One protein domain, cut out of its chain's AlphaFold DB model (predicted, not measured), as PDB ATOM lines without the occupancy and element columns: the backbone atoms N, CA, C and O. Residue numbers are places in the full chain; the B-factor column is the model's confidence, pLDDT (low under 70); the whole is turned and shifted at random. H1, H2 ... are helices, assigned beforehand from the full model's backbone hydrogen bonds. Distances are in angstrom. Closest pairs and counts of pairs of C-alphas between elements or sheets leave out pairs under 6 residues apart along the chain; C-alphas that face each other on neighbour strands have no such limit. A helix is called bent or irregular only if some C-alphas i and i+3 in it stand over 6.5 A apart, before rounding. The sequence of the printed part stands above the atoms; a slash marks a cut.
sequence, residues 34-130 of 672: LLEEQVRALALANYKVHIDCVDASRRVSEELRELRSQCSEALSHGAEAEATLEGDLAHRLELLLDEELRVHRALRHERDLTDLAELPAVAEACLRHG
ATOM      1  N   LEU A  34     -19.221  -5.433  -4.965       79.19
ATOM      2  CA  LEU A  34     -17.782  -5.671  -5.098       79.19
ATOM      3  C   LEU A  34     -17.469  -7.142  -5.414       79.19
ATOM      4  O   LEU A  34     -16.607  -7.421  -6.247       79.19
ATOM      5  N   LEU A  35     -18.170  -8.082  -4.780       66.62
ATOM      6  CA  LEU A  35     -18.064  -9.510  -5.067       66.62
ATOM      7  C   LEU A  35     -18.607  -9.831  -6.457       66.62
ATOM      8  O   LEU A  35     -17.975 -10.600  -7.171       66.62
ATOM      9  N   GLU A  36     -19.710  -9.216  -6.885       72.75
ATOM     10  CA  GLU A  36     -20.196  -9.327  -8.259       72.75
ATOM     11  C   GLU A  36     -19.166  -8.806  -9.261       72.75
ATOM     12  O   GLU A  36     -18.914  -9.472 -10.261       72.75
ATOM     13  N   GLU A  37     -18.537  -7.658  -9.002       77.12
ATOM     14  CA  GLU A  37     -17.492  -7.094  -9.863       77.12
ATOM     15  C   GLU A  37     -16.259  -8.011  -9.918       77.12
ATOM     16  O   GLU A  37     -15.712  -8.249 -10.992       77.12
ATOM     17  N   GLN A  38     -15.845  -8.585  -8.783       66.94
ATOM     18  CA  GLN A  38     -14.717  -9.517  -8.704       66.94
ATOM     19  C   GLN A  38     -15.021 -10.853  -9.379       66.94
ATOM     20  O   GLN A  38     -14.188 -11.354 -10.129       66.94
ATOM     21  N   VAL A  39     -16.211 -11.417  -9.168       56.16
ATOM     22  CA  VAL A  39     -16.665 -12.643  -9.837       56.16
ATOM     23  C   VAL A  39     -16.816 -12.392 -11.333       56.16
ATOM     24  O   VAL A  39     -16.392 -13.225 -12.123       56.16
ATOM     25  N   ARG A  40     -17.329 -11.228 -11.747       64.06
ATOM     26  CA  ARG A  40     -17.425 -10.824 -13.155       64.06
ATOM     27  C   ARG A  40     -16.040 -10.625 -13.771       64.06
ATOM     28  O   ARG A  40     -15.809 -11.109 -14.870       64.06
ATOM     29  N   ALA A  41     -15.099  -9.993 -13.075       68.56
ATOM     30  CA  ALA A  41     -13.724  -9.812 -13.540       68.56
ATOM     31  C   ALA A  41     -12.956 -11.141 -13.627       68.56
ATOM     32  O   ALA A  41     -12.212 -11.355 -14.580       68.56
ATOM     33  N   LEU A  42     -13.157 -12.049 -12.670       58.72
ATOM     34  CA  LEU A  42     -12.527 -13.370 -12.639       58.72
ATOM     35  C   LEU A  42     -13.153 -14.308 -13.678       58.72
ATOM     36  O   LEU A  42     -12.432 -15.017 -14.378       58.72
ATOM     37  N   ALA A  43     -14.474 -14.223 -13.861       51.56
ATOM     38  CA  ALA A  43     -15.177 -14.847 -14.969       51.56
ATOM     39  C   ALA A  43     -14.630 -14.326 -16.299       51.56
ATOM     40  O   ALA A  43     -14.210 -15.142 -17.095       51.56
ATOM     41  N   LEU A  44     -14.521 -13.010 -16.519       55.78
ATOM     42  CA  LEU A  44     -13.973 -12.423 -17.754       55.78
ATOM     43  C   LEU A  44     -12.493 -12.777 -17.990       55.78
ATOM     44  O   LEU A  44     -12.101 -13.028 -19.130       55.78
ATOM     45  N   ALA A  45     -11.671 -12.837 -16.939       62.62
ATOM     46  CA  ALA A  45     -10.259 -13.211 -17.032       62.62
ATOM     47  C   ALA A  45     -10.066 -14.688 -17.417       62.62
ATOM     48  O   ALA A  45      -9.195 -14.994 -18.231       62.62
ATOM     49  N   ASN A  46     -10.902 -15.591 -16.892       55.62
ATOM     50  CA  ASN A  46     -10.874 -17.016 -17.233       55.62
ATOM     51  C   ASN A  46     -11.641 -17.330 -18.529       55.62
ATOM     52  O   ASN A  46     -11.240 -18.215 -19.282       55.62
ATOM     53  N   TYR A  47     -12.678 -16.553 -18.862       60.00
ATOM     54  CA  TYR A  47     -13.368 -16.632 -20.151       60.00
ATOM     55  C   TYR A  47     -12.443 -16.236 -21.294       60.00
ATOM     56  O   TYR A  47     -12.618 -16.740 -22.390       60.00
ATOM     57  N   LYS A  48     -11.435 -15.385 -21.065       65.56
ATOM     58  CA  LYS A  48     -10.435 -15.056 -22.087       65.56
ATOM     59  C   LYS A  48      -9.680 -16.294 -22.567       65.56
ATOM     60  O   LYS A  48      -9.504 -16.446 -23.761       65.56
ATOM     61  N   VAL A  49      -9.329 -17.214 -21.668       63.00
ATOM     62  CA  VAL A  49      -8.696 -18.490 -22.045       63.00
ATOM     63  C   VAL A  49      -9.662 -19.361 -22.853       63.00
ATOM     64  O   VAL A  49      -9.250 -20.032 -23.794       63.00
ATOM     65  N   HIS A  50     -10.957 -19.313 -22.530       57.06
ATOM     66  CA  HIS A  50     -11.997 -19.998 -23.297       57.06
ATOM     67  C   HIS A  50     -12.213 -19.359 -24.680       57.06
ATOM     68  O   HIS A  50     -12.280 -20.078 -25.670       57.06
ATOM     69  N   ILE A  51     -12.237 -18.027 -24.774       68.56
ATOM     70  CA  ILE A  51     -12.285 -17.273 -26.035       68.56
ATOM     71  C   ILE A  51     -11.039 -17.580 -26.860       68.56
ATOM     72  O   ILE A  51     -11.181 -17.920 -28.020       68.56
ATOM     73  N   ASP A  52      -9.847 -17.564 -26.265       69.00
ATOM     74  CA  ASP A  52      -8.595 -17.885 -26.950       69.00
ATOM     75  C   ASP A  52      -8.607 -19.340 -27.472       69.00
ATOM     76  O   ASP A  52      -8.121 -19.602 -28.570       69.00
ATOM     77  N   CYS A  53      -9.215 -20.288 -26.742       63.06
ATOM     78  CA  CYS A  53      -9.411 -21.675 -27.194       63.06
ATOM     79  C   CYS A  53     -10.444 -21.797 -28.326       63.06
ATOM     80  O   CYS A  53     -10.234 -22.552 -29.277       63.06
ATOM     81  N   VAL A  54     -11.552 -21.061 -28.240       65.31
ATOM     82  CA  VAL A  54     -12.595 -21.019 -29.277       65.31
ATOM     83  C   VAL A  54     -12.079 -20.314 -30.535       65.31
ATOM     84  O   VAL A  54     -12.323 -20.787 -31.643       65.31
ATOM     85  N   ASP A  55     -11.308 -19.243 -30.385       71.88
ATOM     86  CA  ASP A  55     -10.655 -18.510 -31.465       71.88
ATOM     87  C   ASP A  55      -9.553 -19.354 -32.112       71.88
ATOM     88  O   ASP A  55      -9.451 -19.372 -33.336       71.88
ATOM     89  N   ALA A  56      -8.775 -20.110 -31.329       68.44
ATOM     90  CA  ALA A  56      -7.833 -21.094 -31.860       68.44
ATOM     91  C   ALA A  56      -8.562 -22.202 -32.639       68.44
ATOM     92  O   ALA A  56      -8.198 -22.496 -33.773       68.44
ATOM     93  N   SER A  57      -9.657 -22.752 -32.100       65.69
ATOM     94  CA  SER A  57     -10.497 -23.735 -32.807       65.69
ATOM     95  C   SER A  57     -11.080 -23.174 -34.110       65.69
ATOM     96  O   SER A  57     -11.151 -23.874 -35.125       65.69
ATOM     97  N   ARG A  58     -11.463 -21.895 -34.113       71.69
ATOM     98  CA  ARG A  58     -11.963 -21.200 -35.298       71.69
ATOM     99  C   ARG A  58     -10.862 -20.966 -36.334       71.69
ATOM    100  O   ARG A  58     -11.121 -21.215 -37.506       71.69
ATOM    101  N   ARG A  59      -9.655 -20.565 -35.923       72.19
ATOM    102  CA  ARG A  59      -8.490 -20.432 -36.818       72.19
ATOM    103  C   ARG A  59      -8.119 -21.763 -37.459       72.19
ATOM    104  O   ARG A  59      -8.034 -21.821 -38.676       72.19
ATOM    105  N   VAL A  60      -8.050 -22.843 -36.679       71.69
ATOM    106  CA  VAL A  60      -7.853 -24.212 -37.196       71.69
ATOM    107  C   VAL A  60      -8.933 -24.563 -38.230       71.69
ATOM    108  O   VAL A  60      -8.640 -25.105 -39.293       71.69
ATOM    109  N   SER A  61     -10.192 -24.197 -37.973       70.12
ATOM    110  CA  SER A  61     -11.305 -24.429 -38.907       70.12
ATOM    111  C   SER A  61     -11.230 -23.583 -40.189       70.12
ATOM    112  O   SER A  61     -11.707 -24.016 -41.243       70.12
ATOM    113  N   GLU A  62     -10.693 -22.365 -40.103       80.31
ATOM    114  CA  GLU A  62     -10.470 -21.456 -41.233       80.31
ATOM    115  C   GLU A  62      -9.272 -21.922 -42.076       80.31
ATOM    116  O   GLU A  62      -9.414 -22.054 -43.291       80.31
ATOM    117  N   GLU A  63      -8.161 -22.317 -41.449       74.56
ATOM    118  CA  GLU A  63      -6.988 -22.897 -42.117       74.56
ATOM    119  C   GLU A  63      -7.315 -24.237 -42.795       74.56
ATOM    120  O   GLU A  63      -6.910 -24.469 -43.933       74.56
ATOM    121  N   LEU A  64      -8.137 -25.099 -42.179       71.06
ATOM    122  CA  LEU A  64      -8.647 -26.318 -42.826       71.06
ATOM    123  C   LEU A  64      -9.548 -26.015 -44.035       71.06
ATOM    124  O   LEU A  64      -9.555 -26.772 -45.010       71.06
ATOM    125  N   ARG A  65     -10.317 -24.918 -43.999       73.06
ATOM    126  CA  ARG A  65     -11.108 -24.460 -45.155       73.06
ATOM    127  C   ARG A  65     -10.213 -23.947 -46.276       73.06
ATOM    128  O   ARG A  65     -10.491 -24.257 -47.432       73.06
ATOM    129  N   GLU A  66      -9.168 -23.204 -45.936       81.44
ATOM    130  CA  GLU A  66      -8.206 -22.656 -46.889       81.44
ATOM    131  C   GLU A  66      -7.340 -23.755 -47.524       81.44
ATOM    132  O   GLU A  66      -7.162 -23.788 -48.739       81.44
ATOM    133  N   LEU A  67      -6.894 -24.740 -46.742       71.38
ATOM    134  CA  LEU A  67      -6.232 -25.939 -47.264       71.38
ATOM    135  C   LEU A  67      -7.162 -26.734 -48.177       71.38
ATOM    136  O   LEU A  67      -6.748 -27.210 -49.231       71.38
ATOM    137  N   ARG A  68      -8.446 -26.845 -47.824       71.56
ATOM    138  CA  ARG A  68      -9.438 -27.493 -48.685       71.56
ATOM    139  C   ARG A  68      -9.636 -26.739 -50.002       71.56
ATOM    140  O   ARG A  68      -9.779 -27.401 -51.031       71.56
ATOM    141  N   SER A  69      -9.639 -25.403 -49.996       77.69
ATOM    142  CA  SER A  69      -9.707 -24.623 -51.239       77.69
ATOM    143  C   SER A  69      -8.429 -24.765 -52.066       77.69
ATOM    144  O   SER A  69      -8.532 -25.049 -53.256       77.69
ATOM    145  N   GLN A  70      -7.247 -24.706 -51.440       75.50
ATOM    146  CA  GLN A  70      -5.949 -24.916 -52.098       75.50
ATOM    147  C   GLN A  70      -5.840 -26.317 -52.719       75.50
ATOM    148  O   GLN A  70      -5.421 -26.446 -53.865       75.50
ATOM    149  N   CYS A  71      -6.301 -27.366 -52.029       64.44
ATOM    150  CA  CYS A  71      -6.398 -28.714 -52.594       64.44
ATOM    151  C   CYS A  71      -7.373 -28.772 -53.775       64.44
ATOM    152  O   CYS A  71      -7.083 -29.429 -54.770       64.44
ATOM    153  N   SER A  72      -8.524 -28.092 -53.698       68.38
ATOM    154  CA  SER A  72      -9.487 -28.068 -54.808       68.38
ATOM    155  C   SER A  72      -8.972 -27.308 -56.038       68.38
ATOM    156  O   SER A  72      -9.240 -27.730 -57.161       68.38
ATOM    157  N   GLU A  73      -8.181 -26.249 -55.840       72.25
ATOM    158  CA  GLU A  73      -7.514 -25.497 -56.910       72.25
ATOM    159  C   GLU A  73      -6.334 -26.286 -57.497       72.25
ATOM    160  O   GLU A  73      -6.224 -26.410 -58.716       72.25
ATOM    161  N   ALA A  74      -5.499 -26.916 -56.668       62.34
ATOM    162  CA  ALA A  74      -4.386 -27.752 -57.121       62.34
ATOM    163  C   ALA A  74      -4.861 -28.997 -57.896       62.34
ATOM    164  O   ALA A  74      -4.307 -29.321 -58.948       62.34
ATOM    165  N   LEU A  75      -5.946 -29.644 -57.448       64.81
ATOM    166  CA  LEU A  75      -6.606 -30.736 -58.180       64.81
ATOM    167  C   LEU A  75      -7.167 -30.281 -59.536       64.81
ATOM    168  O   LEU A  75      -7.255 -31.086 -60.459       64.81
ATOM    169  N   SER A  76      -7.521 -28.999 -59.679       67.88
ATOM    170  CA  SER A  76      -7.959 -28.428 -60.958       67.88
ATOM    171  C   SER A  76      -6.803 -28.095 -61.916       67.88
ATOM    172  O   SER A  76      -7.047 -27.907 -63.107       67.88
ATOM    173  N   HIS A  77      -5.552 -28.081 -61.429       61.19
ATOM    174  CA  HIS A  77      -4.370 -27.672 -62.197       61.19
ATOM    175  C   HIS A  77      -3.394 -28.793 -62.603       61.19
ATOM    176  O   HIS A  77      -2.571 -28.541 -63.471       61.19
ATOM    177  N   GLY A  78      -3.535 -30.028 -62.103       51.22
ATOM    178  CA  GLY A  78      -2.963 -31.248 -62.706       51.22
ATOM    179  C   GLY A  78      -1.425 -31.418 -62.709       51.22
ATOM    180  O   GLY A  78      -0.697 -30.704 -63.391       51.22
ATOM    181  N   ALA A  79      -0.959 -32.477 -62.033       54.59
ATOM    182  CA  ALA A  79       0.315 -33.213 -62.175       54.59
ATOM    183  C   ALA A  79       1.678 -32.507 -61.948       54.59
ATOM    184  O   ALA A  79       2.612 -33.180 -61.524       54.59
ATOM    185  N   GLU A  80       1.849 -31.198 -62.161       53.56
ATOM    186  CA  GLU A  80       3.163 -30.538 -61.942       53.56
ATOM    187  C   GLU A  80       3.354 -29.986 -60.516       53.56
ATOM    188  O   GLU A  80       4.478 -29.730 -60.088       53.56
ATOM    189  N   ALA A  81       2.267 -29.856 -59.750       51.59
ATOM    190  CA  ALA A  81       2.282 -29.340 -58.379       51.59
ATOM    191  C   ALA A  81       2.323 -30.436 -57.298       51.59
ATOM    192  O   ALA A  81       2.412 -30.110 -56.123       51.59
ATOM    193  N   GLU A  82       2.255 -31.724 -57.650       54.28
ATOM    194  CA  GLU A  82       2.072 -32.812 -56.671       54.28
ATOM    195  C   GLU A  82       3.227 -32.916 -55.656       54.28
ATOM    196  O   GLU A  82       2.977 -33.072 -54.465       54.28
ATOM    197  N   ALA A  83       4.482 -32.722 -56.076       58.44
ATOM    198  CA  ALA A  83       5.645 -32.916 -55.199       58.44
ATOM    199  C   ALA A  83       5.900 -31.765 -54.202       58.44
ATOM    200  O   ALA A  83       6.395 -32.001 -53.101       58.44
ATOM    201  N   THR A  84       5.588 -30.517 -54.565       58.16
ATOM    202  CA  THR A  84       5.694 -29.363 -53.651       58.16
ATOM    203  C   THR A  84       4.478 -29.261 -52.735       58.16
ATOM    204  O   THR A  84       4.616 -28.871 -51.577       58.16
ATOM    205  N   LEU A  85       3.303 -29.669 -53.223       58.03
ATOM    206  CA  LEU A  85       2.070 -29.686 -52.445       58.03
ATOM    207  C   LEU A  85       2.105 -30.774 -51.363       58.03
ATOM    208  O   LEU A  85       1.672 -30.503 -50.251       58.03
ATOM    209  N   GLU A  86       2.657 -31.963 -51.637       64.81
ATOM    210  CA  GLU A  86       2.731 -33.061 -50.657       64.81
ATOM    211  C   GLU A  86       3.534 -32.701 -49.396       64.81
ATOM    212  O   GLU A  86       3.092 -33.008 -48.290       64.81
ATOM    213  N   GLY A  87       4.677 -32.016 -49.532       67.81
ATOM    214  CA  GLY A  87       5.519 -31.632 -48.392       67.81
ATOM    215  C   GLY A  87       4.909 -30.527 -47.523       67.81
ATOM    216  O   GLY A  87       4.849 -30.659 -46.298       67.81
ATOM    217  N   ASP A  88       4.405 -29.462 -48.152       69.88
ATOM    218  CA  ASP A  88       3.832 -28.313 -47.441       69.88
ATOM    219  C   ASP A  88       2.448 -28.629 -46.844       69.88
ATOM    220  O   ASP A  88       2.139 -28.174 -45.738       69.88
ATOM    221  N   LEU A  89       1.624 -29.451 -47.516       69.12
ATOM    222  CA  LEU A  89       0.372 -29.956 -46.938       69.12
ATOM    223  C   LEU A  89       0.631 -30.893 -45.773       69.12
ATOM    224  O   LEU A  89      -0.045 -30.757 -44.757       69.12
ATOM    225  N   ALA A  90       1.574 -31.832 -45.901       72.06
ATOM    226  CA  ALA A  90       1.874 -32.765 -44.822       72.06
ATOM    227  C   ALA A  90       2.323 -32.014 -43.563       72.06
ATOM    228  O   ALA A  90       1.796 -32.268 -42.482       72.06
ATOM    229  N   HIS A  91       3.206 -31.023 -43.714       77.69
ATOM    230  CA  HIS A  91       3.673 -30.223 -42.587       77.69
ATOM    231  C   HIS A  91       2.564 -29.363 -41.960       77.69
ATOM    232  O   HIS A  91       2.442 -29.306 -40.735       77.69
ATOM    233  N   ARG A  92       1.713 -28.718 -42.773       75.38
ATOM    234  CA  ARG A  92       0.582 -27.917 -42.266       75.38
ATOM    235  C   ARG A  92      -0.504 -28.773 -41.620       75.38
ATOM    236  O   ARG A  92      -1.062 -28.369 -40.605       75.38
ATOM    237  N   LEU A  93      -0.784 -29.954 -42.167       76.38
ATOM    238  CA  LEU A  93      -1.721 -30.909 -41.576       76.38
ATOM    239  C   LEU A  93      -1.194 -31.465 -40.254       76.38
ATOM    240  O   LEU A  93      -1.981 -31.587 -39.322       76.38
ATOM    241  N   GLU A  94       0.106 -31.749 -40.133       80.69
ATOM    242  CA  GLU A  94       0.712 -32.127 -38.849       80.69
ATOM    243  C   GLU A  94       0.567 -31.015 -37.806       80.69
ATOM    244  O   GLU A  94       0.148 -31.291 -36.686       80.69
ATOM    245  N   LEU A  95       0.839 -29.760 -38.179       78.31
ATOM    246  CA  LEU A  95       0.681 -28.598 -37.297       78.31
ATOM    247  C   LEU A  95      -0.772 -28.409 -36.835       78.31
ATOM    248  O   LEU A  95      -1.021 -28.222 -35.643       78.31
ATOM    249  N   LEU A  96      -1.730 -28.516 -37.759       74.62
ATOM    250  CA  LEU A  96      -3.158 -28.390 -37.465       74.62
ATOM    251  C   LEU A  96      -3.692 -29.548 -36.627       74.62
ATOM    252  O   LEU A  96      -4.472 -29.319 -35.706       74.62
ATOM    253  N   LEU A  97      -3.260 -30.781 -36.899       76.62
ATOM    254  CA  LEU A  97      -3.604 -31.944 -36.080       76.62
ATOM    255  C   LEU A  97      -3.035 -31.805 -34.667       76.62
ATOM    256  O   LEU A  97      -3.725 -32.128 -33.700       76.62
ATOM    257  N   ASP A  98      -1.811 -31.297 -34.523       74.81
ATOM    258  CA  ASP A  98      -1.210 -31.040 -33.217       74.81
ATOM    259  C   ASP A  98      -1.961 -29.949 -32.440       74.81
ATOM    260  O   ASP A  98      -2.187 -30.104 -31.233       74.81
ATOM    261  N   GLU A  99      -2.387 -28.866 -33.096       74.12
ATOM    262  CA  GLU A  99      -3.214 -27.831 -32.467       74.12
ATOM    263  C   GLU A  99      -4.620 -28.334 -32.115       74.12
ATOM    264  O   GLU A  99      -5.076 -28.137 -30.985       74.12
ATOM    265  N   GLU A 100      -5.289 -29.051 -33.016       75.38
ATOM    266  CA  GLU A 100      -6.624 -29.600 -32.777       75.38
ATOM    267  C   GLU A 100      -6.600 -30.633 -31.641       75.38
ATOM    268  O   GLU A 100      -7.444 -30.601 -30.742       75.38
ATOM    269  N   LEU A 101      -5.576 -31.494 -31.597       74.88
ATOM    270  CA  LEU A 101      -5.360 -32.434 -30.499       74.88
ATOM    271  C   LEU A 101      -5.090 -31.723 -29.171       74.88
ATOM    272  O   LEU A 101      -5.523 -32.225 -28.130       74.88
ATOM    273  N   ARG A 102      -4.392 -30.580 -29.165       70.69
ATOM    274  CA  ARG A 102      -4.194 -29.770 -27.949       70.69
ATOM    275  C   ARG A 102      -5.512 -29.171 -27.465       70.69
ATOM    276  O   ARG A 102      -5.820 -29.306 -26.281       70.69
ATOM    277  N   VAL A 103      -6.310 -28.593 -28.362       70.69
ATOM    278  CA  VAL A 103      -7.619 -28.004 -28.032       70.69
ATOM    279  C   VAL A 103      -8.599 -29.081 -27.559       70.69
ATOM    280  O   VAL A 103      -9.223 -28.930 -26.513       70.69
ATOM    281  N   HIS A 104      -8.688 -30.220 -28.249       70.62
ATOM    282  CA  HIS A 104      -9.549 -31.330 -27.832       70.62
ATOM    283  C   HIS A 104      -9.121 -31.951 -26.499       70.62
ATOM    284  O   HIS A 104      -9.980 -32.349 -25.714       70.62
ATOM    285  N   ARG A 105      -7.816 -32.033 -26.206       69.75
ATOM    286  CA  ARG A 105      -7.341 -32.456 -24.878       69.75
ATOM    287  C   ARG A 105      -7.709 -31.437 -23.799       69.75
ATOM    288  O   ARG A 105      -8.161 -31.852 -22.738       69.75
ATOM    289  N   ALA A 106      -7.559 -30.140 -24.069       64.44
ATOM    290  CA  ALA A 106      -7.936 -29.083 -23.132       64.44
ATOM    291  C   ALA A 106      -9.446 -29.088 -22.836       64.44
ATOM    292  O   ALA A 106      -9.833 -29.058 -21.673       64.44
ATOM    293  N   LEU A 107     -10.288 -29.229 -23.864       68.12
ATOM    294  CA  LEU A 107     -11.745 -29.318 -23.718       68.12
ATOM    295  C   LEU A 107     -12.192 -30.624 -23.039       68.12
ATOM    296  O   LEU A 107     -13.113 -30.621 -22.229       68.12
ATOM    297  N   ARG A 108     -11.519 -31.757 -23.291       73.88
ATOM    298  CA  ARG A 108     -11.813 -33.023 -22.586       73.88
ATOM    299  C   ARG A 108     -11.527 -32.962 -21.085       73.88
ATOM    300  O   ARG A 108     -12.186 -33.671 -20.331       73.88
ATOM    301  N   HIS A 109     -10.573 -32.132 -20.670       70.19
ATOM    302  CA  HIS A 109     -10.201 -31.914 -19.270       70.19
ATOM    303  C   HIS A 109     -10.663 -30.550 -18.738       70.19
ATOM    304  O   HIS A 109     -10.136 -30.066 -17.740       70.19
ATOM    305  N   GLU A 110     -11.654 -29.926 -19.381       69.06
ATOM    306  CA  GLU A 110     -12.146 -28.586 -19.036       69.06
ATOM    307  C   GLU A 110     -12.551 -28.482 -17.561       69.06
ATOM    308  O   GLU A 110     -12.188 -27.530 -16.872       69.06
ATOM    309  N   ARG A 111     -13.242 -29.504 -17.049       75.44
ATOM    310  CA  ARG A 111     -13.672 -29.556 -15.649       75.44
ATOM    311  C   ARG A 111     -12.490 -29.630 -14.684       75.44
ATOM    312  O   ARG A 111     -12.429 -28.845 -13.747       75.44
ATOM    313  N   ASP A 112     -11.521 -30.497 -14.965       77.69
ATOM    314  CA  ASP A 112     -10.331 -30.669 -14.127       77.69
ATOM    315  C   ASP A 112      -9.478 -29.386 -14.100       77.69
ATOM    316  O   ASP A 112      -8.950 -28.999 -13.057       77.69
ATOM    317  N   LEU A 113      -9.362 -28.693 -15.241       73.31
ATOM    318  CA  LEU A 113      -8.643 -27.420 -15.359       73.31
ATOM    319  C   LEU A 113      -9.347 -26.278 -14.618       73.31
ATOM    320  O   LEU A 113      -8.674 -25.439 -14.016       73.31
ATOM    321  N   THR A 114     -10.679 -26.259 -14.646       79.44
ATOM    322  CA  THR A 114     -11.486 -25.269 -13.922       79.44
ATOM    323  C   THR A 114     -11.366 -25.486 -12.415       79.44
ATOM    324  O   THR A 114     -11.022 -24.551 -11.695       79.44
ATOM    325  N   ASP A 115     -11.494 -26.734 -11.953       83.00
ATOM    326  CA  ASP A 115     -11.314 -27.100 -10.544       83.00
ATOM    327  C   ASP A 115      -9.903 -26.714 -10.043       83.00
ATOM    328  O   ASP A 115      -9.739 -26.184  -8.941       83.00
ATOM    329  N   LEU A 116      -8.865 -26.902 -10.873       81.94
ATOM    330  CA  LEU A 116      -7.490 -26.457 -10.597       81.94
ATOM    331  C   LEU A 116      -7.366 -24.928 -10.503       81.94
ATOM    332  O   LEU A 116      -6.653 -24.423  -9.628       81.94
ATOM    333  N   ALA A 117      -8.042 -24.190 -11.384       81.31
ATOM    334  CA  ALA A 117      -8.041 -22.729 -11.392       81.31
ATOM    335  C   ALA A 117      -8.786 -22.121 -10.187       81.31
ATOM    336  O   ALA A 117      -8.465 -21.004  -9.780       81.31
ATOM    337  N   GLU A 118      -9.727 -22.852  -9.582       87.00
ATOM    338  CA  GLU A 118     -10.470 -22.424  -8.390       87.00
ATOM    339  C   GLU A 118      -9.684 -22.602  -7.077       87.00
ATOM    340  O   GLU A 118      -9.959 -21.908  -6.092       87.00
ATOM    341  N   LEU A 119      -8.656 -23.462  -7.043       89.31
ATOM    342  CA  LEU A 119      -7.886 -23.757  -5.822       89.31
ATOM    343  C   LEU A 119      -7.313 -22.519  -5.102       89.31
ATOM    344  O   LEU A 119      -7.382 -22.480  -3.871       89.31
ATOM    345  N   PRO A 120      -6.765 -21.492  -5.784       88.19
ATOM    346  CA  PRO A 120      -6.317 -20.270  -5.117       88.19
ATOM    347  C   PRO A 120      -7.460 -19.504  -4.436       88.19
ATOM    348  O   PRO A 120      -7.275 -18.999  -3.331       88.19
ATOM    349  N   ALA A 121      -8.646 -19.451  -5.049       87.62
ATOM    350  CA  ALA A 121      -9.812 -18.792  -4.460       87.62
ATOM    351  C   ALA A 121     -10.321 -19.561  -3.229       87.62
ATOM    352  O   ALA A 121     -10.624 -18.956  -2.195       87.62
ATOM    353  N   VAL A 122     -10.323 -20.897  -3.295       92.06
ATOM    354  CA  VAL A 122     -10.627 -21.769  -2.147       92.06
ATOM    355  C   VAL A 122      -9.610 -21.558  -1.021       92.06
ATOM    356  O   VAL A 122      -9.998 -21.408   0.135       92.06
ATOM    357  N   ALA A 123      -8.319 -21.457  -1.343       90.94
ATOM    358  CA  ALA A 123      -7.265 -21.179  -0.369       90.94
ATOM    359  C   ALA A 123      -7.483 -19.844   0.366       90.94
ATOM    360  O   ALA A 123      -7.310 -19.761   1.585       90.94
ATOM    361  N   GLU A 124      -7.904 -18.799  -0.349       90.94
ATOM    362  CA  GLU A 124      -8.239 -17.507   0.255       90.94
ATOM    363  C   GLU A 124      -9.520 -17.552   1.096       90.94
ATOM    364  O   GLU A 124      -9.599 -16.887   2.130       90.94
ATOM    365  N   ALA A 125     -10.515 -18.356   0.713       91.94
ATOM    366  CA  ALA A 125     -11.679 -18.613   1.558       91.94
ATOM    367  C   ALA A 125     -11.283 -19.343   2.856       91.94
ATOM    368  O   ALA A 125     -11.673 -18.913   3.942       91.94
ATOM    369  N   CYS A 126     -10.437 -20.379   2.782       93.12
ATOM    370  CA  CYS A 126      -9.923 -21.077   3.966       93.12
ATOM    371  C   CYS A 126      -9.195 -20.124   4.925       93.12
ATOM    372  O   CYS A 126      -9.401 -20.209   6.135       93.12
ATOM    373  N   LEU A 127      -8.395 -19.189   4.399       92.75
ATOM    374  CA  LEU A 127      -7.741 -18.152   5.202       92.75
ATOM    375  C   LEU A 127      -8.740 -17.236   5.910       92.75
ATOM    376  O   LEU A 127      -8.586 -16.991   7.105       92.75
ATOM    377  N   ARG A 128      -9.756 -16.743   5.192       91.06
ATOM    378  CA  ARG A 128     -10.789 -15.859   5.757       91.06
ATOM    379  C   ARG A 128     -11.578 -16.533   6.878       91.06
ATOM    380  O   ARG A 128     -11.884 -15.887   7.871       91.06
ATOM    381  N   HIS A 129     -11.842 -17.831   6.753       92.06
ATOM    382  CA  HIS A 129     -12.555 -18.612   7.765       92.06
ATOM    383  C   HIS A 129     -11.651 -19.199   8.863       92.06
ATOM    384  O   HIS A 129     -12.120 -20.004   9.664       92.06
ATOM    385  N   GLY A 130     -10.352 -18.870   8.890       88.44
ATOM    386  CA  GLY A 130      -9.412 -19.395   9.888       88.44
ATOM    387  C   GLY A 130      -9.153 -20.905   9.791       88.44
ATOM    388  O   GLY A 130      -8.608 -21.500  10.716       88.44
TER     389      GLY A 130
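AT A GLANCE: This is residues 34 to 130 of the 672 residues of the protein "Component of oligomeric Golgi complex 8" of Cafeteria roenbergensis (UniProt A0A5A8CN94). This is a long helical hairpin: H1 makes one leg, and H2 followed by the bent helix H3 makes the other, folding back after a tight turn. The legs meet over part of their length, H1 touching H2, while H3 touches no helix and residues 34 to 45 and 118 to 130 stand free at the open end. The printed part has 97 residues, with three named helices in the order H1, H2, H3 and no named strand; the class is all helix. The whole is extended, with a radius of gyration of the C-alphas of 21.4 A, and its outline is a rod spanning 74 by 21 by 15 A.

IN THESE COORDINATES: The longest helix, H1, holds residues 34 to 77 and measures 62.6 A from C-alpha 34 at (-17.782, -5.671, -5.098) to C-alpha 77 at (-4.370, -27.672, -62.197). It has a kink of 26 degrees near residue 48. H2 holds residues 82 to 108 and measures 36.8 A. H3, residues 110 to 128, was assigned as one helix by its hydrogen bonds but is bent: C-alphas 117 and 120 are 7.0 A apart. Its arms are H3a, residues 110 to 117, 10.5 A long, and H3b, residues 120 to 128, 12.6 A long, ending with C-alpha 128 at (-10.789, -15.859, 5.757).

HOW THE PARTS SIT: H1 and H2 form a helical hairpin and run opposite ways at a shallow tilt of 24 degrees. They touch, H1 with residues 53 to 67 alone, and their closest C-alphas are those of Val 60 and Leu 96, 6.3 A apart. H2 and H3a are close but not clearly touching, with the C-alphas of Ala 106 and Leu 113 closest at 8.0 A. These two run the same way at a steep tilt of 62 degrees. The lines of H3a and H3b stand at a steep tilt of 42 degrees. H1 is apart from H3a and from H3b, and H2 is apart from H3b. Every O i to N i+4 pair is within hydrogen-bond range in H3a and H3b, against 39 of 40 in H1 and 22 of 23 in H2.

THE WHOLE: The two C-alphas farthest apart are those of Ala 79 and Gly 130, 74.0 A, while the first and last printed C-alphas, of Leu 34 and Gly 130, are 22.0 A apart. Without the stretches that stand free, which also include residues 75 to 81, the body of 65 residues spans 48 by 16 by 13 A. The links H1 to H2 and H2 to H3 are tight, and the printed part has no cut. The mean pLDDT of the printed part is 71.7; 42 residues are under 70, among them residues 38 to 54 and 74 to 89, while H3b has a mean of 91.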